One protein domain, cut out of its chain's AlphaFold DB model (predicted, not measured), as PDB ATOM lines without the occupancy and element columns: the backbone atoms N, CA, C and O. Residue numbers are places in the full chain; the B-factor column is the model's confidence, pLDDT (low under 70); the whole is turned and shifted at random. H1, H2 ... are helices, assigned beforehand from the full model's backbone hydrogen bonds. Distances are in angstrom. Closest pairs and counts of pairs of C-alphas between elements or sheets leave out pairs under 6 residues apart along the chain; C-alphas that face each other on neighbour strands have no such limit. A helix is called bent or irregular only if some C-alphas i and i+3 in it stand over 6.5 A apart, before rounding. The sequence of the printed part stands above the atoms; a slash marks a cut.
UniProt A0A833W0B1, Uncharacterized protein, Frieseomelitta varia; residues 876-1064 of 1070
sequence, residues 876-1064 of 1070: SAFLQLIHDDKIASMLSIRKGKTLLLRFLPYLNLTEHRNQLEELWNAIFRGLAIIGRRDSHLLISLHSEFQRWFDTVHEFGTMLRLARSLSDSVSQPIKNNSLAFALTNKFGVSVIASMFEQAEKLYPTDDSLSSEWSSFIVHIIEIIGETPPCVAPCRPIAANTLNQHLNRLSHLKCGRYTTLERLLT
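AT A GLANCE: This is residues 876 to 1064 of the 1070 residues of an uncharacterized protein of Frieseomelitta varia (UniProt A0A833W0B1). The chain is wound in stacked turns, a short solenoid of helices: H1, H4, H8 and H11 make one row, H3, H7 and H10 a second, and the short H2, H5 and H9 a third along one edge, where the chain passes from the first row to the second. The last part closes the end away from H1, with H12 packing on H10 and H13 on residues 1020 to 1023 of H11. The printed part has 189 residues with thirteen named helices, H1 to H13 in order along the chain, and no named strand, and its class is all helix. It is compact, with a radius of gyration of the C-alphas of 16.1 A, and the C-alphas span 46 by 34 by 28 A.

IN THESE COORDINATES: Find C-alpha 876 at (9.951, 2.324, 26.178), where H1 begins, and read on to residue 883. H2 is residues 887 to 892, and H3, residues 894 to 906, runs 20.1 A. H3 is irregular, but only just: C-alphas 902 and 905 are 6.6 A apart. H4 is residues 913 to 925, 18.5 A long, and after it come two helices of four residues, H5 at 927 to 930 and H6 at 936 to 939. H7 is residues 941 to 949, H8 is residues 955 to 966 and H9 is residues 977 to 983. Look next for C-alpha 985 at (-3.805, 12.533, 2.296); from there H10 runs 23.2 A to residue 1000. H11, residues 1006 to 1023, is the longest helix, 26.1 A. H12 is residues 1038 to 1045. H13, residues 1053 to 1063, is irregular, but only just, with C-alphas 1055 and 1058 6.54 A apart; it ends at C-alpha 1063, (2.373, 18.391, -4.312).

HOW THE PARTS SIT: Start at H1, which touches H4 at a steep tilt of 40 degrees, the same way; the closest C-alphas, of Ile 882 and Ala 922, are 6.6 A apart. H4 touches H8 at a shallow tilt of 24 degrees, the same way, with C-alphas 925 and 964 5.1 A apart at the closest. H8 touches H11 at 31 degrees, also shallow and the same way, closest at Leu 959 and Trp 1012, 6.8 A. H2 touches H5, closest at C-alphas 892 and 930, 4.3 A, and H5 touches H9, closest at C-alphas 928 and 977, 4.5 A. H3, with residues 901 to 905 alone, only just touches H7, with 3 pairs of C-alphas within 8 A, closest at Leu 901 and Leu 941, 6.6 A. H10 is the hub, touching six helices. Its residues 986 to 993 alone touch H7 at a shallow tilt of 15 degrees, closest at C-alphas 942 and 986, 6.4 A. H6 only just touches H10, with 3 pairs within 8 A, closest at C-alphas 939 and 986, 5.0 A. H12 touches H10 about perpendicular, at 75 degrees, closest at C-alphas 996 and 1040, 6.9 A. H13 touches H11 at 84 degrees, about perpendicular, closest at C-alphas 1020 and 1059, 6.8 A. H1 and H13 are apart. Every O i to N i+4 pair is within hydrogen-bond range in H1, H2, H4, H7, H8, H9, H11 and H12; in H3 it is 7 of 9, in H10 11 of 12 and in H13 4 of 7, while H5 and H6 are too short for such a pair.

THE WHOLE: The two C-alphas farthest apart, of Ser 876 and Gly 1054, are 47.3 A apart. The printed part has no cut. The link from H11 to H12, residues 1024 to 1037, is long. The mean pLDDT of the printed part is 81.5, and 22 residues are under 70, among them 968 to 974, 1025 to 1029 and 1049 to 1056.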
ATOM      1  N   SER A 876       9.194   3.586  26.156       87.62
ATOM      2  CA  SER A 876       9.951   2.324  26.178       87.62
ATOM      3  C   SER A 876       9.133   1.136  25.654       87.62
ATOM      4  O   SER A 876       9.667   0.288  24.942       87.62
ATOM      5  N   ALA A 877       7.824   1.112  25.921       88.94
ATOM      6  CA  ALA A 877       6.928   0.077  25.420       88.94
ATOM      7  C   ALA A 877       6.604   0.241  23.921       88.94
ATOM      8  O   ALA A 877       6.532  -0.755  23.203       88.94
ATOM      9  N   PHE A 878       6.475   1.475  23.415       89.88
ATOM     10  CA  PHE A 878       6.371   1.716  21.970       89.88
ATOM     11  C   PHE A 878       7.647   1.296  21.224       89.88
ATOM     12  O   PHE A 878       7.540   0.638  20.193       89.88
ATOM     13  N   LEU A 879       8.838   1.586  21.762       88.31
ATOM     14  CA  LEU A 879      10.117   1.129  21.197       88.31
ATOM     15  C   LEU A 879      10.237  -0.404  21.227       88.31
ATOM     16  O   LEU A 879      10.606  -1.016  20.228       88.31
ATOM     17  N   GLN A 880       9.818  -1.053  22.319       88.12
ATOM     18  CA  GLN A 880       9.761  -2.516  22.385       88.12
ATOM     19  C   GLN A 880       8.814  -3.110  21.323       88.12
ATOM     20  O   GLN A 880       9.158  -4.103  20.687       88.12
ATOM     21  N   LEU A 881       7.661  -2.479  21.060       87.25
ATOM     22  CA  LEU A 881       6.746  -2.879  19.981       87.25
ATOM     23  C   LEU A 881       7.320  -2.667  18.568       87.25
ATOM     24  O   LEU A 881       6.838  -3.313  17.634       87.25
ATOM     25  N   ILE A 882       8.318  -1.793  18.398       88.31
ATOM     26  CA  ILE A 882       9.068  -1.626  17.142       88.31
ATOM     27  C   ILE A 882      10.087  -2.758  16.989       88.31
ATOM     28  O   ILE A 882      10.070  -3.432  15.964       88.31
ATOM     29  N   HIS A 883      10.912  -3.027  18.008       85.12
ATOM     30  CA  HIS A 883      11.888  -4.129  17.978       85.12
ATOM     31  C   HIS A 883      11.238  -5.519  17.809       85.12
ATOM     32  O   HIS A 883      11.862  -6.429  17.272       85.12
ATOM     33  N   ASP A 884       9.987  -5.675  18.246       84.06
ATOM     34  CA  ASP A 884       9.182  -6.893  18.094       84.06
ATOM     35  C   ASP A 884       8.439  -7.012  16.734       84.06
ATOM     36  O   ASP A 884       7.655  -7.950  16.558       84.06
ATOM     37  N   ASP A 885       8.585  -6.049  15.807       84.31
ATOM     38  CA  ASP A 885       7.801  -5.897  14.556       84.31
ATOM     39  C   ASP A 885       6.262  -5.806  14.753       84.31
ATOM     40  O   ASP A 885       5.459  -5.932  13.820       84.31
ATOM     41  N   LYS A 886       5.798  -5.546  15.983       88.69
ATOM     42  CA  LYS A 886       4.367  -5.547  16.356       88.69
ATOM     43  C   LYS A 886       3.667  -4.210  16.120       88.69
ATOM     44  O   LYS A 886       2.442  -4.196  15.977       88.69
ATOM     45  N   ILE A 887       4.402  -3.100  16.055       90.06
ATOM     46  CA  ILE A 887       3.850  -1.734  16.008       90.06
ATOM     47  C   ILE A 887       2.850  -1.513  14.860       90.06
ATOM     48  O   ILE A 887       1.773  -0.961  15.083       90.06
ATOM     49  N   ALA A 888       3.126  -2.021  13.654       88.19
ATOM     50  CA  ALA A 888       2.219  -1.892  12.509       88.19
ATOM     51  C   ALA A 888       0.925  -2.717  12.677       88.19
ATOM     52  O   ALA A 888      -0.134  -2.320  12.191       88.19
ATOM     53  N   SER A 889       0.990  -3.835  13.410       88.69
ATOM     54  CA  SER A 889      -0.182  -4.657  13.745       88.69
ATOM     55  C   SER A 889      -1.018  -4.020  14.861       88.69
ATOM     56  O   SER A 889      -2.244  -4.012  14.780       88.69
ATOM     57  N   MET A 890      -0.367  -3.421  15.863       89.12
ATOM     58  CA  MET A 890      -1.010  -2.630  16.920       89.12
ATOM     59  C   MET A 890      -1.745  -1.414  16.331       89.12
ATOM     60  O   MET A 890      -2.930  -1.216  16.597       89.12
ATOM     61  N   LEU A 891      -1.078  -0.647  15.462       89.12
ATOM     62  CA  LEU A 891      -1.644   0.542  14.817       89.12
ATOM     63  C   LEU A 891      -2.640   0.221  13.689       89.12
ATOM     64  O   LEU A 891      -3.363   1.112  13.258       89.12
ATOM     65  N   SER A 892      -2.754  -1.033  13.241       89.31
ATOM     66  CA  SER A 892      -3.867  -1.480  12.384       89.31
ATOM     67  C   SER A 892      -5.218  -1.456  13.128       89.31
ATOM     68  O   SER A 892      -6.277  -1.298  12.520       89.31
ATOM     69  N   ILE A 893      -5.199  -1.553  14.464       89.12
ATOM     70  CA  ILE A 893      -6.393  -1.534  15.318       89.12
ATOM     71  C   ILE A 893      -6.755  -0.082  15.672       89.12
ATOM     72  O   ILE A 893      -5.934   0.644  16.233       89.12
ATOM     73  N   ARG A 894      -8.018   0.327  15.446       87.25
ATOM     74  CA  ARG A 894      -8.554   1.673  15.770       87.25
ATOM     75  C   ARG A 894      -8.126   2.176  17.155       87.25
ATOM     76  O   ARG A 894      -7.595   3.274  17.276       87.25
ATOM     77  N   LYS A 895      -8.280   1.335  18.188       88.19
ATOM     78  CA  LYS A 895      -7.891   1.641  19.580       88.19
ATOM     79  C   LYS A 895      -6.398   1.963  19.740       88.19
ATOM     80  O   LYS A 895      -6.073   2.819  20.558       88.19
ATOM     81  N   GLY A 896      -5.519   1.316  18.971       90.25
ATOM     82  CA  GLY A 896      -4.075   1.572  18.968       90.25
ATOM     83  C   GLY A 896      -3.721   2.924  18.343       90.25
ATOM     84  O   GLY A 896      -2.952   3.685  18.926       90.25
ATOM     85  N   LYS A 897      -4.368   3.287  17.224       88.50
ATOM     86  CA  LYS A 897      -4.240   4.630  16.621       88.50
ATOM     87  C   LYS A 897      -4.672   5.731  17.588       88.50
ATOM     88  O   LYS A 897      -3.949   6.702  17.783       88.50
ATOM     89  N   THR A 898      -5.841   5.564  18.213       89.25
ATOM     90  CA  THR A 898      -6.390   6.524  19.182       89.25
ATOM     91  C   THR A 898      -5.503   6.677  20.420       89.25
ATOM     92  O   THR A 898      -5.383   7.783  20.936       89.25
ATOM     93  N   LEU A 899      -4.843   5.603  20.865       91.06
ATOM     94  CA  LEU A 899      -3.882   5.647  21.968       91.06
ATOM     95  C   LEU A 899      -2.654   6.491  21.602       91.06
ATOM     96  O   LEU A 899      -2.315   7.414  22.336       91.06
ATOM     97  N   LEU A 900      -2.031   6.227  20.447       90.81
ATOM     98  CA  LEU A 900      -0.880   7.005  19.976       90.81
ATOM     99  C   LEU A 900      -1.233   8.495  19.810       90.81
ATOM    100  O   LEU A 900      -0.486   9.358  20.265       90.81
ATOM    101  N   LEU A 901      -2.399   8.795  19.227       89.31
ATOM    102  CA  LEU A 901      -2.911  10.163  19.072       89.31
ATOM    103  C   LEU A 901      -3.139  10.887  20.410       89.31
ATOM    104  O   LEU A 901      -2.931  12.094  20.479       89.31
ATOM    105  N   ARG A 902      -3.552  10.174  21.466       89.94
ATOM    106  CA  ARG A 902      -3.693  10.737  22.822       89.94
ATOM    107  C   ARG A 902      -2.357  10.885  23.546       89.94
ATOM    108  O   ARG A 902      -2.247  11.752  24.405       89.94
ATOM    109  N   PHE A 903      -1.353  10.076  23.210       89.75
ATOM    110  CA  PHE A 903      -0.044  10.128  23.860       89.75
ATOM    111  C   PHE A 903       0.857  11.248  23.325       89.75
ATOM    112  O   PHE A 903       1.407  12.014  24.115       89.75
ATOM    113  N   LEU A 904       0.985  11.372  21.997       86.69
ATOM    114  CA  LEU A 904       1.919  12.306  21.346       86.69
ATOM    115  C   LEU A 904       1.865  13.760  21.877       86.69
ATOM    116  O   LEU A 904       2.939  14.345  22.042       86.69
ATOM    117  N   PRO A 905       0.696  14.353  22.215       86.25
ATOM    118  CA  PRO A 905       0.630  15.709  22.757       86.25
ATOM    119  C   PRO A 905       1.457  15.948  24.030       86.25
ATOM    120  O   PRO A 905       1.989  17.051  24.183       86.25
ATOM    121  N   TYR A 906       1.601  14.929  24.890       82.44
ATOM    122  CA  TYR A 906       2.299  14.984  26.184       82.44
ATOM    123  C   TYR A 906       3.833  14.893  26.081       82.44
ATOM    124  O   TYR A 906       4.516  14.939  27.103       82.44
ATOM    125  N   LEU A 907       4.397  14.744  24.878       80.81
ATOM    126  CA  LEU A 907       5.833  14.536  24.693       80.81
ATOM    127  C   LEU A 907       6.632  15.838  24.558       80.81
ATOM    128  O   LEU A 907       6.377  16.669  23.683       80.81
ATOM    129  N   ASN A 908       7.701  15.945  25.352       76.69
ATOM    130  CA  ASN A 908       8.757  16.934  25.151       76.69
ATOM    131  C   ASN A 908       9.620  16.545  23.939       76.69
ATOM    132  O   ASN A 908      10.477  15.660  23.995       76.69
ATOM    133  N   LEU A 909       9.385  17.246  22.829       72.69
ATOM    134  CA  LEU A 909       9.979  17.000  21.508       72.69
ATOM    135  C   LEU A 909      11.517  17.033  21.516       72.69
ATOM    136  O   LEU A 909      12.159  16.306  20.762       72.69
ATOM    137  N   THR A 910      12.100  17.874  22.374       69.31
ATOM    138  CA  THR A 910      13.549  18.075  22.517       69.31
ATOM    139  C   THR A 910      14.244  16.946  23.267       69.31
ATOM    140  O   THR A 910      15.378  16.612  22.940       69.31
ATOM    141  N   GLU A 911      13.582  16.351  24.261       75.81
ATOM    142  CA  GLU A 911      14.171  15.334  25.144       75.81
ATOM    143  C   GLU A 911      14.109  13.939  24.507       75.81
ATOM    144  O   GLU A 911      15.048  13.153  24.618       75.81
ATOM    145  N   HIS A 912      13.038  13.656  23.757       77.56
ATOM    146  CA  HIS A 912      12.765  12.337  23.174       77.56
ATOM    147  C   HIS A 912      12.976  12.263  21.648       77.56
ATOM    148  O   HIS A 912      12.509  11.322  21.003       77.56
ATOM    149  N   ARG A 913      13.697  13.228  21.047       79.88
ATOM    150  CA  ARG A 913      13.839  13.383  19.581       79.88
ATOM    151  C   ARG A 913      14.210  12.088  18.847       79.88
ATOM    152  O   ARG A 913      13.580  11.784  17.837       79.88
ATOM    153  N   ASN A 914      15.190  11.330  19.344       83.12
ATOM    154  CA  ASN A 914      15.670  10.104  18.686       83.12
ATOM    155  C   ASN A 914      14.648   8.956  18.767       83.12
ATOM    156  O   ASN A 914      14.489   8.200  17.814       83.12
ATOM    157  N   GLN A 915      13.928   8.857  19.887       85.62
ATOM    158  CA  GLN A 915      12.904   7.831  20.119       85.62
ATOM    159  C   GLN A 915      11.659   8.096  19.257       85.62
ATOM    160  O   GLN A 915      11.059   7.170  18.715       85.62
ATOM    161  N   LEU A 916      11.319   9.375  19.067       86.56
ATOM    162  CA  LEU A 916      10.328   9.809  18.082       86.56
ATOM    163  C   LEU A 916      10.784   9.535  16.641       86.56
ATOM    164  O   LEU A 916       9.959   9.136  15.825       86.56
ATOM    165  N   GLU A 917      12.074   9.686  16.323       88.50
ATOM    166  CA  GLU A 917      12.586   9.345  14.989       88.50
ATOM    167  C   GLU A 917      12.387   7.857  14.667       88.50
ATOM    168  O   GLU A 917      11.880   7.517  13.600       88.50
ATOM    169  N   GLU A 918      12.743   6.965  15.594       88.81
ATOM    170  CA  GLU A 918      12.558   5.519  15.436       88.81
ATOM    171  C   GLU A 918      11.071   5.147  15.282       88.81
ATOM    172  O   GLU A 918      10.710   4.373  14.391       88.81
ATOM    173  N   LEU A 919      10.190   5.786  16.061       90.44
ATOM    174  CA  LEU A 919       8.738   5.622  15.963       90.44
ATOM    175  C   LEU A 919       8.176   6.064  14.601       90.44
ATOM    176  O   LEU A 919       7.407   5.316  13.994       90.44
ATOM    177  N   TRP A 920       8.570   7.231  14.081       91.19
ATOM    178  CA  TRP A 920       8.107   7.695  12.765       91.19
ATOM    179  C   TRP A 920       8.656   6.839  11.616       91.19
ATOM    180  O   TRP A 920       7.891   6.484  10.717       91.19
ATOM    181  N   ASN A 921       9.926   6.416  11.672       90.31
ATOM    182  CA  ASN A 921      10.491   5.452  10.718       90.31
ATOM    183  C   ASN A 921       9.672   4.143  10.691       90.31
ATOM    184  O   ASN A 921       9.315   3.651   9.617       90.31
ATOM    185  N   ALA A 922       9.310   3.598  11.858       89.19
ATOM    186  CA  ALA A 922       8.522   2.368  11.952       89.19
ATOM    187  C   ALA A 922       7.071   2.531  11.449       89.19
ATOM    188  O   ALA A 922       6.545   1.644  10.770       89.19
ATOM    189  N   ILE A 923       6.432   3.679  11.718       90.12
ATOM    190  CA  ILE A 923       5.102   4.022  11.182       90.12
ATOM    191  C   ILE A 923       5.135   4.113   9.649       90.12
ATOM    192  O   ILE A 923       4.218   3.621   8.991       90.12
ATOM    193  N   PHE A 924       6.187   4.701   9.073       89.88
ATOM    194  CA  PHE A 924       6.341   4.838   7.622       89.88
ATOM    195  C   PHE A 924       6.621   3.502   6.928       89.88
ATOM    196  O   PHE A 924       5.968   3.201   5.928       89.88
ATOM    197  N   ARG A 925       7.466   2.641   7.512       87.81
ATOM    198  CA  ARG A 925       7.654   1.257   7.038       87.81
ATOM    199  C   ARG A 925       6.334   0.482   7.016       87.81
ATOM    200  O   ARG A 925       5.990  -0.129   6.005       87.81
ATOM    201  N   GLY A 926       5.555   0.563   8.095       86.19
ATOM    202  CA  GLY A 926       4.276  -0.140   8.251       86.19
ATOM    203  C   GLY A 926       3.055   0.498   7.571       86.19
ATOM    204  O   GLY A 926       1.950  -0.034   7.719       86.19
ATOM    205  N   LEU A 927       3.193   1.624   6.862       88.94
ATOM    206  CA  LEU A 927       2.062   2.496   6.518       88.94
ATOM    207  C   LEU A 927       0.958   1.808   5.690       88.94
ATOM    208  O   LEU A 927      -0.224   2.006   5.983       88.94
ATOM    209  N   ALA A 928       1.311   0.951   4.726       85.44
ATOM    210  CA  ALA A 928       0.344   0.188   3.919       85.44
ATOM    211  C   ALA A 928      -0.439  -0.889   4.703       85.44
ATOM    212  O   ALA A 928      -1.464  -1.383   4.227       85.44
ATOM    213  N   ILE A 929       0.013  -1.267   5.904       86.31
ATOM    214  CA  ILE A 929      -0.729  -2.144   6.826       86.31
ATOM    215  C   ILE A 929      -1.632  -1.290   7.719       86.31
ATOM    216  O   ILE A 929      -2.838  -1.533   7.798       86.31
ATOM    217  N   ILE A 930      -1.060  -0.250   8.332       88.19
ATOM    218  CA  ILE A 930      -1.745   0.667   9.255       88.19
ATOM    219  C   ILE A 930      -2.927   1.371   8.563       88.19
ATOM    220  O   ILE A 930      -3.966   1.619   9.176       88.19
ATOM    221  N   GLY A 931      -2.795   1.706   7.280       80.88
ATOM    222  CA  GLY A 931      -3.779   2.488   6.535       80.88
ATOM    223  C   GLY A 931      -5.017   1.747   6.018       80.88
ATOM    224  O   GLY A 931      -5.930   2.411   5.531       80.88
ATOM    225  N   ARG A 932      -5.085   0.411   6.130       82.69
ATOM    226  CA  ARG A 932      -6.152  -0.419   5.519       82.69
ATOM    227  C   ARG A 932      -7.552  -0.201   6.099       82.69
ATOM    228  O   ARG A 932      -8.541  -0.461   5.425       82.69
ATOM    229  N   ARG A 933      -7.632   0.228   7.358       79.81
ATOM    230  CA  ARG A 933      -8.861   0.557   8.100       79.81
ATOM    231  C   ARG A 933      -8.636   1.883   8.822       79.81
ATOM    232  O   ARG A 933      -7.488   2.235   9.079       79.81
ATOM    233  N   ASP A 934      -9.687   2.637   9.142       81.56
ATOM    234  CA  ASP A 934      -9.584   3.920   9.866       81.56
ATOM    235  C   ASP A 934      -8.532   4.892   9.282       81.56
ATOM    236  O   ASP A 934      -7.697   5.448  10.002       81.56
ATOM    237  N   SER A 935      -8.516   5.063   7.956       80.69
ATOM    238  CA  SER A 935      -7.550   5.930   7.262       80.69
ATOM    239  C   SER A 935      -7.676   7.404   7.671       80.69
ATOM    240  O   SER A 935      -6.668   8.105   7.742       80.69
ATOM    241  N   HIS A 936      -8.882   7.853   8.039       81.44
ATOM    242  CA  HIS A 936      -9.153   9.201   8.549       81.44
ATOM    243  C   HIS A 936      -8.312   9.563   9.789       81.44
ATOM    244  O   HIS A 936      -7.837  10.692   9.889       81.44
ATOM    245  N   LEU A 937      -8.039   8.602  10.687       85.50
ATOM    246  CA  LEU A 937      -7.222   8.824  11.891       85.50
ATOM    247  C   LEU A 937      -5.734   9.074  11.590       85.50
ATOM    248  O   LEU A 937      -5.011   9.565  12.456       85.50
ATOM    249  N   LEU A 938      -5.260   8.769  10.376       85.81
ATOM    250  CA  LEU A 938      -3.892   9.109   9.975       85.81
ATOM    251  C   LEU A 938      -3.735  10.610   9.720       85.81
ATOM    252  O   LEU A 938      -2.678  11.160   9.998       85.81
ATOM    253  N   ILE A 939      -4.783  11.303   9.266       86.31
ATOM    254  CA  ILE A 939      -4.713  12.748   8.996       86.31
ATOM    255  C   ILE A 939      -4.420  13.520  10.294       86.31
ATOM    256  O   ILE A 939      -3.628  14.457  10.282       86.31
ATOM    257  N   SER A 940      -4.963  13.073  11.431       85.81
ATOM    258  CA  SER A 940      -4.664  13.633  12.757       85.81
ATOM    259  C   SER A 940      -3.248  13.342  13.278       85.81
ATOM    260  O   SER A 940      -2.794  14.055  14.163       85.81
ATOM    261  N   LEU A 941      -2.504  12.373  12.724       87.00
ATOM    262  CA  LEU A 941      -1.073  12.214  13.044       87.00
ATOM    263  C   LEU A 941      -0.206  13.290  12.368       87.00
ATOM    264  O   LEU A 941       0.934  13.494  12.776       87.00
ATOM    265  N   HIS A 942      -0.725  13.994  11.353       87.50
ATOM    266  CA  HIS A 942       0.039  15.004  10.620       87.50
ATOM    267  C   HIS A 942       0.431  16.210  11.486       87.50
ATOM    268  O   HIS A 942       1.506  16.766  11.282       87.50
ATOM    269  N   SER A 943      -0.413  16.634  12.440       86.31
ATOM    270  CA  SER A 943      -0.079  17.773  13.310       86.31
ATOM    271  C   SER A 943       1.132  17.458  14.183       86.31
ATOM    272  O   SER A 943       2.084  18.234  14.199       86.31
ATOM    273  N   GLU A 944       1.138  16.291  14.829       85.44
ATOM    274  CA  GLU A 944       2.223  15.894  15.726       85.44
ATOM    275  C   GLU A 944       3.480  15.464  14.959       85.44
ATOM    276  O   GLU A 944       4.589  15.736  15.421       85.44
ATOM    277  N   PHE A 945       3.336  14.883  13.758       89.06
ATOM    278  CA  PHE A 945       4.469  14.683  12.851       89.06
ATOM    279  C   PHE A 945       5.124  16.020  12.496       89.06
ATOM    280  O   PHE A 945       6.324  16.164  12.702       89.06
ATOM    281  N   GLN A 946       4.355  17.012  12.025       87.25
ATOM    282  CA  GLN A 946       4.893  18.328  11.667       87.25
ATOM    283  C   GLN A 946       5.549  19.008  12.875       87.25
ATOM    284  O   GLN A 946       6.682  19.470  12.784       87.25
ATOM    285  N   ARG A 947       4.862  19.004  14.024       86.31
ATOM    286  CA  ARG A 947       5.325  19.586  15.291       86.31
ATOM    287  C   ARG A 947       6.683  19.021  15.729       86.31
ATOM    288  O   ARG A 947       7.495  19.763  16.273       86.31
ATOM    289  N   TRP A 948       6.944  17.736  15.484       87.75
ATOM    290  CA  TRP A 948       8.261  17.123  15.684       87.75
ATOM    291  C   TRP A 948       9.241  17.441  14.541       87.75
ATOM    292  O   TRP A 948      10.379  17.833  14.802       87.75
ATOM    293  N   PHE A 949       8.812  17.307  13.287       87.06
ATOM    294  CA  PHE A 949       9.654  17.441  12.094       87.06
ATOM    295  C   PHE A 949      10.204  18.865  11.903       87.06
ATOM    296  O   PHE A 949      11.350  19.025  11.485       87.06
ATOM    297  N   ASP A 950       9.465  19.895  12.327       84.56
ATOM    298  CA  ASP A 950       9.930  21.290  12.371       84.56
ATOM    299  C   ASP A 950      11.176  21.472  13.278       84.56
ATOM    300  O   ASP A 950      11.953  22.407  13.078       84.56
ATOM    301  N   THR A 951      11.425  20.557  14.233       83.31
ATOM    302  CA  THR A 951      12.629  20.537  15.101       83.31
ATOM    303  C   THR A 951      13.818  19.759  14.510       83.31
ATOM    304  O   THR A 951      14.899  19.690  15.111       83.31
ATOM    305  N   VAL A 952      13.644  19.143  13.335       82.50
ATOM    306  CA  VAL A 952      14.670  18.341  12.662       82.50
ATOM    307  C   VAL A 952      15.450  19.221  11.685       82.50
ATOM    308  O   VAL A 952      14.961  19.607  10.625       82.50
ATOM    309  N   HIS A 953      16.702  19.507  12.041       82.25
ATOM    310  CA  HIS A 953      17.646  20.306  11.243       82.25
ATOM    311  C   HIS A 953      18.773  19.461  10.614       82.25
ATOM    312  O   HIS A 953      19.814  19.990  10.241       82.25
ATOM    313  N   GLU A 954      18.590  18.140  10.518       84.06
ATOM    314  CA  GLU A 954      19.586  17.200   9.990       84.06
ATOM    315  C   GLU A 954      19.048  16.480   8.744       84.06
ATOM    316  O   GLU A 954      18.081  15.718   8.823       84.06
ATOM    317  N   PHE A 955      19.709  16.667   7.598       85.88
ATOM    318  CA  PHE A 955      19.325  16.020   6.336       85.88
ATOM    319  C   PHE A 955      19.397  14.479   6.410       85.88
ATOM    320  O   PHE A 955      18.601  13.781   5.783       85.88
ATOM    321  N   GLY A 956      20.294  13.936   7.243       84.50
ATOM    322  CA  GLY A 956      20.439  12.498   7.496       84.50
ATOM    323  C   GLY A 956      19.219  11.844   8.158       84.50
ATOM    324  O   GLY A 956      18.880  10.711   7.815       84.50
ATOM    325  N   THR A 957      18.507  12.539   9.054       85.50
ATOM    326  CA  THR A 957      17.210  12.072   9.586       85.50
ATOM    327  C   THR A 957      16.147  12.048   8.485       85.50
ATOM    328  O   THR A 957      15.410  11.072   8.355       85.50
ATOM    329  N   MET A 958      16.080  13.088   7.650       87.44
ATOM    330  CA  MET A 958      15.102  13.155   6.559       87.44
ATOM    331  C   MET A 958      15.316  12.036   5.525       87.44
ATOM    332  O   MET A 958      14.350  11.394   5.112       87.44
ATOM    333  N   LEU A 959      16.569  11.743   5.157       87.56
ATOM    334  CA  LEU A 959      16.901  10.601   4.300       87.56
ATOM    335  C   LEU A 959      16.531   9.256   4.940       87.56
ATOM    336  O   LEU A 959      16.044   8.374   4.237       87.56
ATOM    337  N   ARG A 960      16.694   9.087   6.259       88.38
ATOM    338  CA  ARG A 960      16.248   7.868   6.963       88.38
ATOM    339  C   ARG A 960      14.731   7.675   6.866       88.38
ATOM    340  O   ARG A 960      14.297   6.582   6.512       88.38
ATOM    341  N   LEU A 961      13.939   8.736   7.045       88.69
ATOM    342  CA  LEU A 961      12.482   8.697   6.845       88.69
ATOM    343  C   LEU A 961      12.098   8.392   5.383       88.69
ATOM    344  O   LEU A 961      11.159   7.634   5.141       88.69
ATOM    345  N   ALA A 962      12.839   8.936   4.411       87.94
ATOM    346  CA  ALA A 962      12.634   8.678   2.984       87.94
ATOM    347  C   ALA A 962      12.911   7.206   2.623       87.94
ATOM    348  O   ALA A 962      12.065   6.544   2.017       87.94
ATOM    349  N   ARG A 963      14.051   6.661   3.080       87.62
ATOM    350  CA  ARG A 963      14.373   5.228   2.973       87.62
ATOM    351  C   ARG A 963      13.287   4.373   3.632       87.62
ATOM    352  O   ARG A 963      12.799   3.456   2.992       87.62
ATOM    353  N   SER A 964      12.814   4.726   4.830       85.88
ATOM    354  CA  SER A 964      11.750   3.991   5.538       85.88
ATOM    355  C   SER A 964      10.418   3.887   4.778       85.88
ATOM    356  O   SER A 964       9.686   2.919   4.978       85.88
ATOM    357  N   LEU A 965      10.093   4.826   3.880       84.50
ATOM    358  CA  LEU A 965       8.980   4.663   2.931       84.50
ATOM    359  C   LEU A 965       9.372   3.725   1.770       84.50
ATOM    360  O   LEU A 965       8.630   2.792   1.439       84.50
ATOM    361  N   SER A 966      10.550   3.948   1.177       83.81
ATOM    362  CA  SER A 966      11.057   3.203   0.015       83.81
ATOM    363  C   SER A 966      11.487   1.754   0.285       83.81
ATOM    364  O   SER A 966      11.481   0.952  -0.647       83.81
ATOM    365  N   ASP A 967      11.783   1.370   1.530       78.62
ATOM    366  CA  ASP A 967      12.154  -0.000   1.937       78.62
ATOM    367  C   ASP A 967      11.100  -1.044   1.499       78.62
ATOM    368  O   ASP A 967      11.393  -2.225   1.317       78.62
ATOM    369  N   SER A 968       9.854  -0.597   1.308       69.38
ATOM    370  CA  SER A 968       8.705  -1.407   0.897       69.38
ATOM    371  C   SER A 968       8.498  -1.529  -0.624       69.38
ATOM    372  O   SER A 968       7.585  -2.236  -1.053       69.38
ATOM    373  N   VAL A 969       9.314  -0.869  -1.457       62.72
ATOM    374  CA  VAL A 969       9.066  -0.737  -2.912       62.72
ATOM    375  C   VAL A 969       9.179  -2.058  -3.680       62.72
ATOM    376  O   VAL A 969       8.533  -2.226  -4.711       62.72
ATOM    377  N   SER A 970       9.917  -3.033  -3.145       62.16
ATOM    378  CA  SER A 970      10.013  -4.397  -3.688       62.16
ATOM    379  C   SER A 970       8.770  -5.268  -3.440       62.16
ATOM    380  O   SER A 970       8.675  -6.368  -3.988       62.16
ATOM    381  N   GLN A 971       7.816  -4.815  -2.618       68.19
ATOM    382  CA  GLN A 971       6.587  -5.551  -2.316       68.19
ATOM    383  C   GLN A 971       5.471  -5.259  -3.336       68.19
ATOM    384  O   GLN A 971       5.431  -4.173  -3.920       68.19
ATOM    385  N   PRO A 972       4.509  -6.187  -3.542       67.75
ATOM    386  CA  PRO A 972       3.340  -5.922  -4.379       67.75
ATOM    387  C   PRO A 972       2.593  -4.669  -3.907       67.75
ATOM    388  O   PRO A 972       2.468  -4.437  -2.707       67.75
ATOM    389  N   ILE A 973       2.032  -3.902  -4.849       65.06
ATOM    390  CA  ILE A 973       1.474  -2.547  -4.636       65.06
ATOM    391  C   ILE A 973       0.535  -2.452  -3.413       65.06
ATOM    392  O   ILE A 973       0.584  -1.471  -2.680       65.06
ATOM    393  N   LYS A 974      -0.252  -3.501  -3.120       65.19
ATOM    394  CA  LYS A 974      -1.156  -3.592  -1.948       65.19
ATOM    395  C   LYS A 974      -0.455  -3.550  -0.568       65.19
ATOM    396  O   LYS A 974      -1.130  -3.373   0.444       65.19
ATOM    397  N   ASN A 975       0.866  -3.731  -0.523       74.88
ATOM    398  CA  ASN A 975       1.718  -3.688   0.674       74.88
ATOM    399  C   ASN A 975       2.830  -2.621   0.585       74.88
ATOM    400  O   ASN A 975       3.574  -2.446   1.547       74.88
ATOM    401  N   ASN A 976       2.969  -1.926  -0.546       84.00
ATOM    402  CA  ASN A 976       3.995  -0.907  -0.752       84.00
ATOM    403  C   ASN A 976       3.576   0.392  -0.030       84.00
ATOM    404  O   ASN A 976       2.616   1.059  -0.420       84.00
ATOM    405  N   SER A 977       4.288   0.738   1.043       85.31
ATOM    406  CA  SER A 977       4.006   1.894   1.900       85.31
ATOM    407  C   SER A 977       4.239   3.231   1.200       85.31
ATOM    408  O   SER A 977       3.527   4.184   1.513       85.31
ATOM    409  N   LEU A 978       5.135   3.311   0.209       86.44
ATOM    410  CA  LEU A 978       5.305   4.514  -0.615       86.44
ATOM    411  C   LEU A 978       4.137   4.692  -1.604       86.44
ATOM    412  O   LEU A 978       3.566   5.777  -1.690       86.44
ATOM    413  N   ALA A 979       3.698   3.624  -2.278       84.25
ATOM    414  CA  ALA A 979       2.510   3.657  -3.140       84.25
ATOM    415  C   ALA A 979       1.225   3.989  -2.350       84.25
ATOM    416  O   ALA A 979       0.371   4.749  -2.816       84.25
ATOM    417  N   PHE A 980       1.108   3.482  -1.119       86.81
ATOM    418  CA  PHE A 980       0.020   3.854  -0.216       86.81
ATOM    419  C   PHE A 980       0.145   5.301   0.302       86.81
ATOM    420  O   PHE A 980      -0.861   6.001   0.417       86.81
ATOM    421  N   ALA A 981       1.359   5.794   0.574       86.12
ATOM    422  CA  ALA A 981       1.576   7.188   0.966       86.12
ATOM    423  C   ALA A 981       1.114   8.165  -0.127       86.12
ATOM    424  O   ALA A 981       0.430   9.139   0.177       86.12
ATOM    425  N   LEU A 982       1.422   7.867  -1.392       85.56
ATOM    426  CA  LEU A 982       1.075   8.689  -2.560       85.56
ATOM    427  C   LEU A 982      -0.430   8.695  -2.897       85.56
ATOM    428  O   LEU A 982      -0.890   9.562  -3.635       85.56
ATOM    429  N   THR A 983      -1.207   7.764  -2.335       84.44
ATOM    430  CA  THR A 983      -2.672   7.675  -2.501       84.44
ATOM    431  C   THR A 983      -3.459   8.120  -1.260       84.44
ATOM    432  O   THR A 983      -4.688   8.162  -1.293       84.44
ATOM    433  N   ASN A 984      -2.784   8.502  -0.168       87.31
ATOM    434  CA  ASN A 984      -3.408   8.879   1.103       87.31
ATOM    435  C   ASN A 984      -3.015  10.304   1.523       87.31
ATOM    436  O   ASN A 984      -1.834  10.632   1.611       87.31
ATOM    437  N   LYS A 985      -4.003  11.130   1.893       87.31
ATOM    438  CA  LYS A 985      -3.805  12.533   2.296       87.31
ATOM    439  C   LYS A 985      -2.753  12.715   3.396       87.31
ATOM    440  O   LYS A 985      -2.030  13.708   3.366       87.31
ATOM    441  N   PHE A 986      -2.620  11.770   4.329       89.56
ATOM    442  CA  PHE A 986      -1.535  11.795   5.318       89.56
ATOM    443  C   PHE A 986      -0.151  11.676   4.656       89.56
ATOM    444  O   PHE A 986       0.692  12.548   4.852       89.56
ATOM    445  N   GLY A 987       0.061  10.644   3.835       88.06
ATOM    446  CA  GLY A 987       1.354  10.363   3.204       88.06
ATOM    447  C   GLY A 987       1.785  11.439   2.208       88.06
ATOM    448  O   GLY A 987       2.926  11.891   2.261       88.06
ATOM    449  N   VAL A 988       0.860  11.933   1.378       88.06
ATOM    450  CA  VAL A 988       1.120  13.057   0.460       88.06
ATOM    451  C   VAL A 988       1.558  14.312   1.226       88.06
ATOM    452  O   VAL A 988       2.462  15.017   0.788       88.06
ATOM    453  N   SER A 989       0.970  14.577   2.398       88.44
ATOM    454  CA  SER A 989       1.323  15.746   3.220       88.44
ATOM    455  C   SER A 989       2.673  15.593   3.935       88.44
ATOM    456  O   SER A 989       3.436  16.556   4.011       88.44
ATOM    457  N   VAL A 990       3.009  14.379   4.390       90.12
ATOM    458  CA  VAL A 990       4.352  14.044   4.898       90.12
ATOM    459  C   VAL A 990       5.404  14.274   3.810       90.12
ATOM    460  O   VAL A 990       6.377  14.988   4.046       90.12
ATOM    461  N   ILE A 991       5.183  13.743   2.601       89.31
ATOM    462  CA  ILE A 991       6.094  13.921   1.459       89.31
ATOM    463  C   ILE A 991       6.228  15.409   1.104       89.31
ATOM    464  O   ILE A 991       7.347  15.886   0.917       89.31
ATOM    465  N   ALA A 992       5.126  16.169   1.082       87.75
ATOM    466  CA  ALA A 992       5.165  17.609   0.823       87.75
ATOM    467  C   ALA A 992       6.050  18.364   1.831       87.75
ATOM    468  O   ALA A 992       6.921  19.143   1.442       87.75
ATOM    469  N   SER A 993       5.889  18.059   3.119       88.62
ATOM    470  CA  SER A 993       6.672  18.660   4.206       88.62
ATOM    471  C   SER A 993       8.156  18.278   4.127       88.62
ATOM    472  O   SER A 993       9.025  19.120   4.360       88.62
ATOM    473  N   MET A 994       8.467  17.038   3.730       89.00
ATOM    474  CA  MET A 994       9.845  16.595   3.492       89.00
ATOM    475  C   MET A 994      10.506  17.355   2.335       89.00
ATOM    476  O   MET A 994      11.637  17.796   2.491       89.00
ATOM    477  N   PHE A 995       9.818  17.576   1.209       87.25
ATOM    478  CA  PHE A 995      10.359  18.372   0.093       87.25
ATOM    479  C   PHE A 995      10.623  19.842   0.481       87.25
ATOM    480  O   PHE A 995      11.625  20.418   0.047       87.25
ATOM    481  N   GLU A 996       9.759  20.446   1.307       86.19
ATOM    482  CA  GLU A 996       9.954  21.816   1.805       86.19
ATOM    483  C   GLU A 996      11.171  21.912   2.746       86.19
ATOM    484  O   GLU A 996      11.974  22.842   2.640       86.19
ATOM    485  N   GLN A 997      11.351  20.935   3.639       85.81
ATOM    486  CA  GLN A 997      12.498  20.880   4.554       85.81
ATOM    487  C   GLN A 997      13.805  20.497   3.832       85.81
ATOM    488  O   GLN A 997      14.870  21.007   4.185       85.81
ATOM    489  N   ALA A 998      13.731  19.674   2.780       85.31
ATOM    490  CA  ALA A 998      14.874  19.280   1.955       85.31
ATOM    491  C   ALA A 998      15.553  20.470   1.264       85.31
ATOM    492  O   ALA A 998      16.769  20.459   1.100       85.31
ATOM    493  N   GLU A 999      14.793  21.496   0.862       85.94
ATOM    494  CA  GLU A 999      15.368  22.708   0.259       85.94
ATOM    495  C   GLU A 999      16.049  23.597   1.312       85.94
ATOM    496  O   GLU A 999      17.108  24.162   1.057       85.94
ATOM    497  N   LYS A1000      15.487  23.675   2.528       83.62
ATOM    498  CA  LYS A1000      16.056  24.453   3.646       83.62
ATOM    499  C   LYS A1000      17.355  23.858   4.201       83.62
ATOM    500  O   LYS A1000      18.146  24.588   4.792       83.62
ATOM    501  N   LEU A1001      17.550  22.545   4.052       82.31
ATOM    502  CA  LEU A1001      18.659  21.774   4.633       82.31
ATOM    503  C   LEU A1001      19.555  21.103   3.573       82.31
ATOM    504  O   LEU A1001      20.242  20.131   3.892       82.31
ATOM    505  N   TYR A1002      19.509  21.557   2.315       80.62
ATOM    506  CA  TYR A1002      20.108  20.839   1.185       80.62
ATOM    507  C   TYR A1002      21.615  20.558   1.397       80.62
ATOM    508  O   TYR A1002      22.367  21.485   1.712       80.62
ATOM    509  N   PRO A1003      22.088  19.305   1.239       75.81
ATOM    510  CA  PRO A1003      23.431  18.914   1.646       75.81
ATOM    511  C   PRO A1003      24.497  19.396   0.660       75.81
ATOM    512  O   PRO A1003      24.293  19.419  -0.552       75.81
ATOM    513  N   THR A1004      25.689  19.675   1.186       69.88
ATOM    514  CA  THR A1004      26.918  19.913   0.406       69.88
ATOM    515  C   THR A1004      27.682  18.618   0.089       69.88
ATOM    516  O   THR A1004      28.869  18.670  -0.216       69.88
ATOM    517  N   ASP A1005      27.035  17.460   0.239       73.75
ATOM    518  CA  ASP A1005      27.616  16.128   0.055       73.75
ATOM    519  C   ASP A1005      26.968  15.445  -1.161       73.75
ATOM    520  O   ASP A1005      25.739  15.280  -1.228       73.75
ATOM    521  N   ASP A1006      27.797  15.053  -2.129       74.69
ATOM    522  CA  ASP A1006      27.379  14.403  -3.377       74.69
ATOM    523  C   ASP A1006      26.705  13.036  -3.134       74.69
ATOM    524  O   ASP A1006      25.847  12.615  -3.912       74.69
ATOM    525  N   SER A1007      27.033  12.343  -2.038       79.31
ATOM    526  CA  SER A1007      26.423  11.050  -1.700       79.31
ATOM    527  C   SER A1007      24.975  11.209  -1.224       79.31
ATOM    528  O   SER A1007      24.062  10.576  -1.760       79.31
ATOM    529  N   LEU A1008      24.739  12.123  -0.278       81.56
ATOM    530  CA  LEU A1008      23.417  12.382   0.303       81.56
ATOM    531  C   LEU A1008      22.459  13.025  -0.710       81.56
ATOM    532  O   LEU A1008      21.263  12.722  -0.723       81.56
ATOM    533  N   SER A1009      22.977  13.894  -1.582       80.88
ATOM    534  CA  SER A1009      22.194  14.499  -2.666       80.88
ATOM    535  C   SER A1009      21.854  13.503  -3.783       80.88
ATOM    536  O   SER A1009      20.749  13.566  -4.329       80.88
ATOM    537  N   SER A1010      22.733  12.537  -4.077       81.62
ATOM    538  CA  SER A1010      22.445  11.417  -4.989       81.62
ATOM    539  C   SER A1010      21.348  10.490  -4.441       81.62
ATOM    540  O   SER A1010      20.417  10.129  -5.165       81.62
ATOM    541  N   GLU A1011      21.365  10.175  -3.141       82.50
ATOM    542  CA  GLU A1011      20.285   9.404  -2.505       82.50
ATOM    543  C   GLU A1011      18.940  10.142  -2.500       82.50
ATOM    544  O   GLU A1011      17.913   9.548  -2.839       82.50
ATOM    545  N   TRP A1012      18.929  11.439  -2.175       88.56
ATOM    546  CA  TRP A1012      17.712  12.255  -2.248       88.56
ATOM    547  C   TRP A1012      17.162  12.317  -3.678       88.56
ATOM    548  O   TRP A1012      15.966  12.129  -3.899       88.56
ATOM    549  N   SER A1013      18.051  12.483  -4.661       85.06
ATOM    550  CA  SER A1013      17.706  12.425  -6.082       85.06
ATOM    551  C   SER A1013      17.046  11.090  -6.442       85.06
ATOM    552  O   SER A1013      15.972  11.079  -7.040       85.06
ATOM    553  N   SER A1014      17.629   9.968  -6.007       84.94
ATOM    554  CA  SER A1014      17.078   8.621  -6.206       84.94
ATOM    555  C   SER A1014      15.680   8.458  -5.594       84.94
ATOM    556  O   SER A1014      14.788   7.910  -6.246       84.94
ATOM    557  N   PHE A1015      15.432   8.981  -4.388       87.25
ATOM    558  CA  PHE A1015      14.102   8.954  -3.761       87.25
ATOM    559  C   PHE A1015      13.036   9.669  -4.610       87.25
ATOM    560  O   PHE A1015      11.935   9.141  -4.791       87.25
ATOM    561  N   ILE A1016      13.373  10.819  -5.205       86.31
ATOM    562  CA  ILE A1016      12.467  11.544  -6.110       86.31
ATOM    563  C   ILE A1016      12.175  10.721  -7.377       86.31
ATOM    564  O   ILE A1016      11.022  10.674  -7.811       86.31
ATOM    565  N   VAL A1017      13.169  10.021  -7.947       83.12
ATOM    566  CA  VAL A1017      12.948   9.127  -9.103       83.12
ATOM    567  C   VAL A1017      11.952   8.013  -8.758       83.12
ATOM    568  O   VAL A1017      10.986   7.828  -9.496       83.12
ATOM    569  N   HIS A1018      12.114   7.338  -7.613       84.81
ATOM    570  CA  HIS A1018      11.197   6.273  -7.176       84.81
ATOM    571  C   HIS A1018       9.749   6.769  -7.014       84.81
ATOM    572  O   HIS A1018       8.812   6.071  -7.399       84.81
ATOM    573  N   ILE A1019       9.544   7.989  -6.496       85.56
ATOM    574  CA  ILE A1019       8.208   8.609  -6.425       85.56
ATOM    575  C   ILE A1019       7.603   8.769  -7.829       85.56
ATOM    576  O   ILE A1019       6.449   8.403  -8.048       85.56
ATOM    577  N   ILE A1020       8.375   9.287  -8.788       80.31
ATOM    578  CA  ILE A1020       7.912   9.524 -10.165       80.31
ATOM    579  C   ILE A1020       7.569   8.206 -10.873       80.31
ATOM    580  O   ILE A1020       6.570   8.135 -11.590       80.31
ATOM    581  N   GLU A1021       8.363   7.156 -10.660       80.69
ATOM    582  CA  GLU A1021       8.119   5.832 -11.243       80.69
ATOM    583  C   GLU A1021       6.865   5.151 -10.678       80.69
ATOM    584  O   GLU A1021       6.158   4.478 -11.427       80.69
ATOM    585  N   ILE A1022       6.541   5.371  -9.398       79.12
ATOM    586  CA  ILE A1022       5.337   4.820  -8.753       79.12
ATOM    587  C   ILE A1022       4.064   5.599  -9.131       79.12
ATOM    588  O   ILE A1022       3.002   4.991  -9.246       79.12
ATOM    589  N   ILE A1023       4.147   6.919  -9.346       76.19
ATOM    590  CA  ILE A1023       3.005   7.730  -9.813       76.19
ATOM    591  C   ILE A1023       2.668   7.423 -11.283       76.19
ATOM    592  O   ILE A1023       1.494   7.317 -11.647       76.19
ATOM    593  N   GLY A1024       3.690   7.296 -12.136       72.31
ATOM    594  CA  GLY A1024       3.523   7.036 -13.565       72.31
ATOM    595  C   GLY A1024       2.690   8.104 -14.290       72.31
ATOM    596  O   GLY A1024       2.831   9.308 -14.062       72.31
ATOM    597  N   GLU A1025       1.822   7.653 -15.197       58.62
ATOM    598  CA  GLU A1025       0.925   8.517 -15.986       58.62
ATOM    599  C   GLU A1025      -0.456   8.719 -15.326       58.62
ATOM    600  O   GLU A1025      -1.262   9.518 -15.801       58.62
ATOM    601  N   THR A1026      -0.740   8.029 -14.216       56.91
ATOM    602  CA  THR A1026      -2.012   8.131 -13.485       56.91
ATOM    603  C   THR A1026      -2.036   9.346 -12.550       56.91
ATOM    604  O   THR A1026      -1.242   9.392 -11.611       56.91
ATOM    605  N   PRO A1027      -2.944  10.328 -12.739       58.12
ATOM    606  CA  PRO A1027      -3.022  11.496 -11.866       58.12
ATOM    607  C   PRO A1027      -3.598  11.124 -10.484       58.12
ATOM    608  O   PRO A1027      -4.710  10.599 -10.414       58.12
ATOM    609  N   PRO A1028      -2.891  11.404  -9.375       60.12
ATOM    610  CA  PRO A1028      -3.381  11.116  -8.029       60.12
ATOM    611  C   PRO A1028      -4.453  12.126  -7.582       60.12
ATOM    612  O   PRO A1028      -4.246  13.339  -7.596       60.12
ATOM    613  N   CYS A1029      -5.597  11.618  -7.123       61.75
ATOM    614  CA  CYS A1029      -6.792  12.412  -6.797       61.75
ATOM    615  C   CYS A1029      -6.788  13.048  -5.387       61.75
ATOM    616  O   CYS A1029      -7.856  13.299  -4.830       61.75
ATOM    617  N   VAL A1030      -5.622  13.248  -4.756       73.69
ATOM    618  CA  VAL A1030      -5.534  13.624  -3.331       73.69
ATOM    619  C   VAL A1030      -4.526  14.750  -3.104       73.69
ATOM    620  O   VAL A1030      -3.327  14.558  -3.264       73.69
ATOM    621  N   ALA A1031      -5.013  15.913  -2.664       74.50
ATOM    622  CA  ALA A1031      -4.174  17.066  -2.337       74.50
ATOM    623  C   ALA A1031      -3.668  17.042  -0.872       74.50
ATOM    624  O   ALA A1031      -4.430  16.663   0.031       74.50
ATOM    625  N   PRO A1032      -2.431  17.507  -0.601       81.56
ATOM    626  CA  PRO A1032      -1.875  17.593   0.749       81.56
ATOM    627  C   PRO A1032      -2.591  18.627   1.633       81.56
ATOM    628  O   PRO A1032      -3.243  19.556   1.152       81.56
ATOM    629  N   CYS A1033      -2.424  18.481   2.950       79.75
ATOM    630  CA  CYS A1033      -2.873  19.421   3.982       79.75
ATOM    631  C   CYS A1033      -2.152  20.777   3.912       79.75
ATOM    632  O   CYS A1033      -2.749  21.795   4.248       79.75
ATOM    633  N   ARG A1034      -0.889  20.791   3.465       79.12
ATOM    634  CA  ARG A1034      -0.136  21.991   3.081       79.12
ATOM    635  C   ARG A1034       0.493  21.748   1.699       79.12
ATOM    636  O   ARG A1034       1.239  20.780   1.567       79.12
ATOM    637  N   PRO A1035       0.157  22.543   0.670       79.44
ATOM    638  CA  PRO A1035       0.782  22.463  -0.649       79.44
ATOM    639  C   PRO A1035       2.172  23.111  -0.635       79.44
ATOM    640  O   PRO A1035       2.414  24.049   0.124       79.44
ATOM    641  N   ILE A1036       3.072  22.641  -1.499       82.25
ATOM    642  CA  ILE A1036       4.388  23.257  -1.707       82.25
ATOM    643  C   ILE A1036       4.287  24.351  -2.777       82.25
ATOM    644  O   ILE A1036       3.608  24.185  -3.793       82.25
ATOM    645  N   ALA A1037       5.048  25.434  -2.612       79.75
ATOM    646  CA  ALA A1037       5.309  26.375  -3.695       79.75
ATOM    647  C   ALA A1037       6.004  25.673  -4.879       79.75
ATOM    648  O   ALA A1037       7.036  25.018  -4.710       79.75
ATOM    649  N   ALA A1038       5.488  25.863  -6.099       74.94
ATOM    650  CA  ALA A1038       6.031  25.231  -7.309       74.94
ATOM    651  C   ALA A1038       7.520  25.554  -7.553       74.94
ATOM    652  O   ALA A1038       8.262  24.712  -8.052       74.94
ATOM    653  N   ASN A1039       7.992  26.732  -7.128       76.94
ATOM    654  CA  ASN A1039       9.410  27.106  -7.194       76.94
ATOM    655  C   ASN A1039      10.313  26.128  -6.418       76.94
ATOM    656  O   ASN A1039      11.357  25.741  -6.933       76.94
ATOM    657  N   THR A1040       9.888  25.679  -5.233       81.00
ATOM    658  CA  THR A1040      10.634  24.730  -4.390       81.00
ATOM    659  C   THR A1040      10.697  23.343  -5.019       81.00
ATOM    660  O   THR A1040      11.748  22.708  -5.012       81.00
ATOM    661  N   LEU A1041       9.604  22.883  -5.639       80.44
ATOM    662  CA  LEU A1041       9.630  21.644  -6.415       80.44
ATOM    663  C   LEU A1041      10.591  21.777  -7.610       80.44
ATOM    664  O   LEU A1041      11.479  20.944  -7.776       80.44
ATOM    665  N   ASN A1042      10.484  22.862  -8.381       78.44
ATOM    666  CA  ASN A1042      11.350  23.129  -9.532       78.44
ATOM    667  C   ASN A1042      12.843  23.232  -9.162       78.44
ATOM    668  O   ASN A1042      13.687  22.815  -9.953       78.44
ATOM    669  N   GLN A1043      13.194  23.715  -7.964       80.31
ATOM    670  CA  GLN A1043      14.577  23.696  -7.466       80.31
ATOM    671  C   GLN A1043      15.131  22.270  -7.340       80.31
ATOM    672  O   GLN A1043      16.238  22.019  -7.812       80.31
ATOM    673  N   HIS A1044      14.358  21.315  -6.805       80.88
ATOM    674  CA  HIS A1044      14.754  19.899  -6.783       80.88
ATOM    675  C   HIS A1044      14.775  19.275  -8.184       80.88
ATOM    676  O   HIS A1044      15.732  18.585  -8.526       80.88
ATOM    677  N   LEU A1045      13.770  19.548  -9.025       76.44
ATOM    678  CA  LEU A1045      13.687  18.963 -10.371       76.44
ATOM    679  C   LEU A1045      14.825  19.422 -11.298       76.44
ATOM    680  O   LEU A1045      15.332  18.620 -12.082       76.44
ATOM    681  N   ASN A1046      15.293  20.667 -11.172       76.00
ATOM    682  CA  ASN A1046      16.431  21.182 -11.944       76.00
ATOM    683  C   ASN A1046      17.766  20.483 -11.616       76.00
ATOM    684  O   ASN A1046      18.699  20.552 -12.416       76.00
ATOM    685  N   ARG A1047      17.868  19.792 -10.471       78.31
ATOM    686  CA  ARG A1047      19.044  18.984 -10.097       78.31
ATOM    687  C   ARG A1047      19.024  17.593 -10.760       78.31
ATOM    688  O   ARG A1047      20.064  16.953 -10.878       78.31
ATOM    689  N   LEU A1048      17.867  17.147 -11.263       71.44
ATOM    690  CA  LEU A1048      17.638  15.846 -11.906       71.44
ATOM    691  C   LEU A1048      17.787  15.926 -13.440       71.44
ATOM    692  O   LEU A1048      16.835  15.727 -14.200       71.44
ATOM    693  N   SER A1049      19.008  16.191 -13.906       58.38
ATOM    694  CA  SER A1049      19.353  16.476 -15.314       58.38
ATOM    695  C   SER A1049      19.049  15.366 -16.343       58.38
ATOM    696  O   SER A1049      19.135  15.609 -17.547       58.38
ATOM    697  N   HIS A1050      18.687  14.155 -15.906       57.88
ATOM    698  CA  HIS A1050      18.500  12.975 -16.765       57.88
ATOM    699  C   HIS A1050      17.036  12.630 -17.106       57.88
ATOM    700  O   HIS A1050      16.790  11.710 -17.890       57.88
ATOM    701  N   LEU A1051      16.053  13.335 -16.540       58.00
ATOM    702  CA  LEU A1051      14.630  12.979 -16.630       58.00
ATOM    703  C   LEU A1051      13.837  13.883 -17.592       58.00
ATOM    704  O   LEU A1051      13.992  15.102 -17.625       58.00
ATOM    705  N   LYS A1052      12.945  13.277 -18.388       57.84
ATOM    706  CA  LYS A1052      12.146  13.985 -19.406       57.84
ATOM    707  C   LYS A1052      10.960  14.727 -18.780       57.84
ATOM    708  O   LYS A1052      10.121  14.108 -18.130       57.84
ATOM    709  N   CYS A1053      10.848  16.018 -19.105       52.81
ATOM    710  CA  CYS A1053       9.898  16.989 -18.541       52.81
ATOM    711  C   CYS A1053       8.453  16.475 -18.332       52.81
ATOM    712  O   CYS A1053       7.871  16.709 -17.277       52.81
ATOM    713  N   GLY A1054       7.893  15.710 -19.280       55.62
ATOM    714  CA  GLY A1054       6.511  15.212 -19.194       55.62
ATOM    715  C   GLY A1054       6.183  14.394 -17.934       55.62
ATOM    716  O   GLY A1054       5.075  14.521 -17.414       55.62
ATOM    717  N   ARG A1055       7.142  13.624 -17.390       58.00
ATOM    718  CA  ARG A1055       6.925  12.773 -16.198       58.00
ATOM    719  C   ARG A1055       6.764  13.555 -14.888       58.00
ATOM    720  O   ARG A1055       6.302  12.988 -13.905       58.00
ATOM    721  N   TYR A1056       7.125  14.836 -14.857       68.19
ATOM    722  CA  TYR A1056       7.036  15.652 -13.643       68.19
ATOM    723  C   TYR A1056       5.664  16.299 -13.430       68.19
ATOM    724  O   TYR A1056       5.306  16.604 -12.295       68.19
ATOM    725  N   THR A1057       4.871  16.471 -14.491       70.12
ATOM    726  CA  THR A1057       3.566  17.158 -14.424       70.12
ATOM    727  C   THR A1057       2.580  16.478 -13.463       70.12
ATOM    728  O   THR A1057       1.771  17.143 -12.817       70.12
ATOM    729  N   THR A1058       2.681  15.155 -13.302       73.44
ATOM    730  CA  THR A1058       1.892  14.371 -12.342       73.44
ATOM    731  C   THR A1058       2.318  14.616 -10.888       73.44
ATOM    732  O   THR A1058       1.467  14.660 -10.002       73.44
ATOM    733  N   LEU A1059       3.617  14.834 -10.638       77.62
ATOM    734  CA  LEU A1059       4.173  15.157  -9.316       77.62
ATOM    735  C   LEU A1059       3.874  16.611  -8.913       77.62
ATOM    736  O   LEU A1059       3.532  16.881  -7.763       77.62
ATOM    737  N   GLU A1060       3.936  17.539  -9.868       77.00
ATOM    738  CA  GLU A1060       3.561  18.943  -9.671       77.00
ATOM    739  C   GLU A1060       2.084  19.078  -9.272       77.00
ATOM    740  O   GLU A1060       1.771  19.743  -8.283       77.00
ATOM    741  N   ARG A1061       1.181  18.363  -9.961       73.94
ATOM    742  CA  ARG A1061      -0.249  18.274  -9.603       73.94
ATOM    743  C   ARG A1061      -0.514  17.579  -8.263       73.94
ATOM    744  O   ARG A1061      -1.561  17.816  -7.668       73.94
ATOM    745  N   LEU A1062       0.387  16.717  -7.791       76.94
ATOM    746  CA  LEU A1062       0.248  16.060  -6.490       76.94
ATOM    747  C   LEU A1062       0.620  17.000  -5.334       76.94
ATOM    748  O   LEU A1062      -0.105  17.077  -4.346       76.94
ATOM    749  N   LEU A1063       1.759  17.689  -5.443       78.56
ATOM    750  CA  LEU A1063       2.373  18.391  -4.312       78.56
ATOM    751  C   LEU A1063       2.088  19.901  -4.263       78.56
ATOM    752  O   LEU A1063       2.195  20.491  -3.189       78.56
ATOM    753  N   THR A1064       1.736  20.533  -5.385       75.12
ATOM    754  CA  THR A1064       1.573  21.997  -5.481       75.12
ATOM    755  C   THR A1064       0.108  22.420  -5.640       75.12
ATOM    756  O   THR A1064      -0.786  21.593  -5.821       75.12
TER     757      THR A1064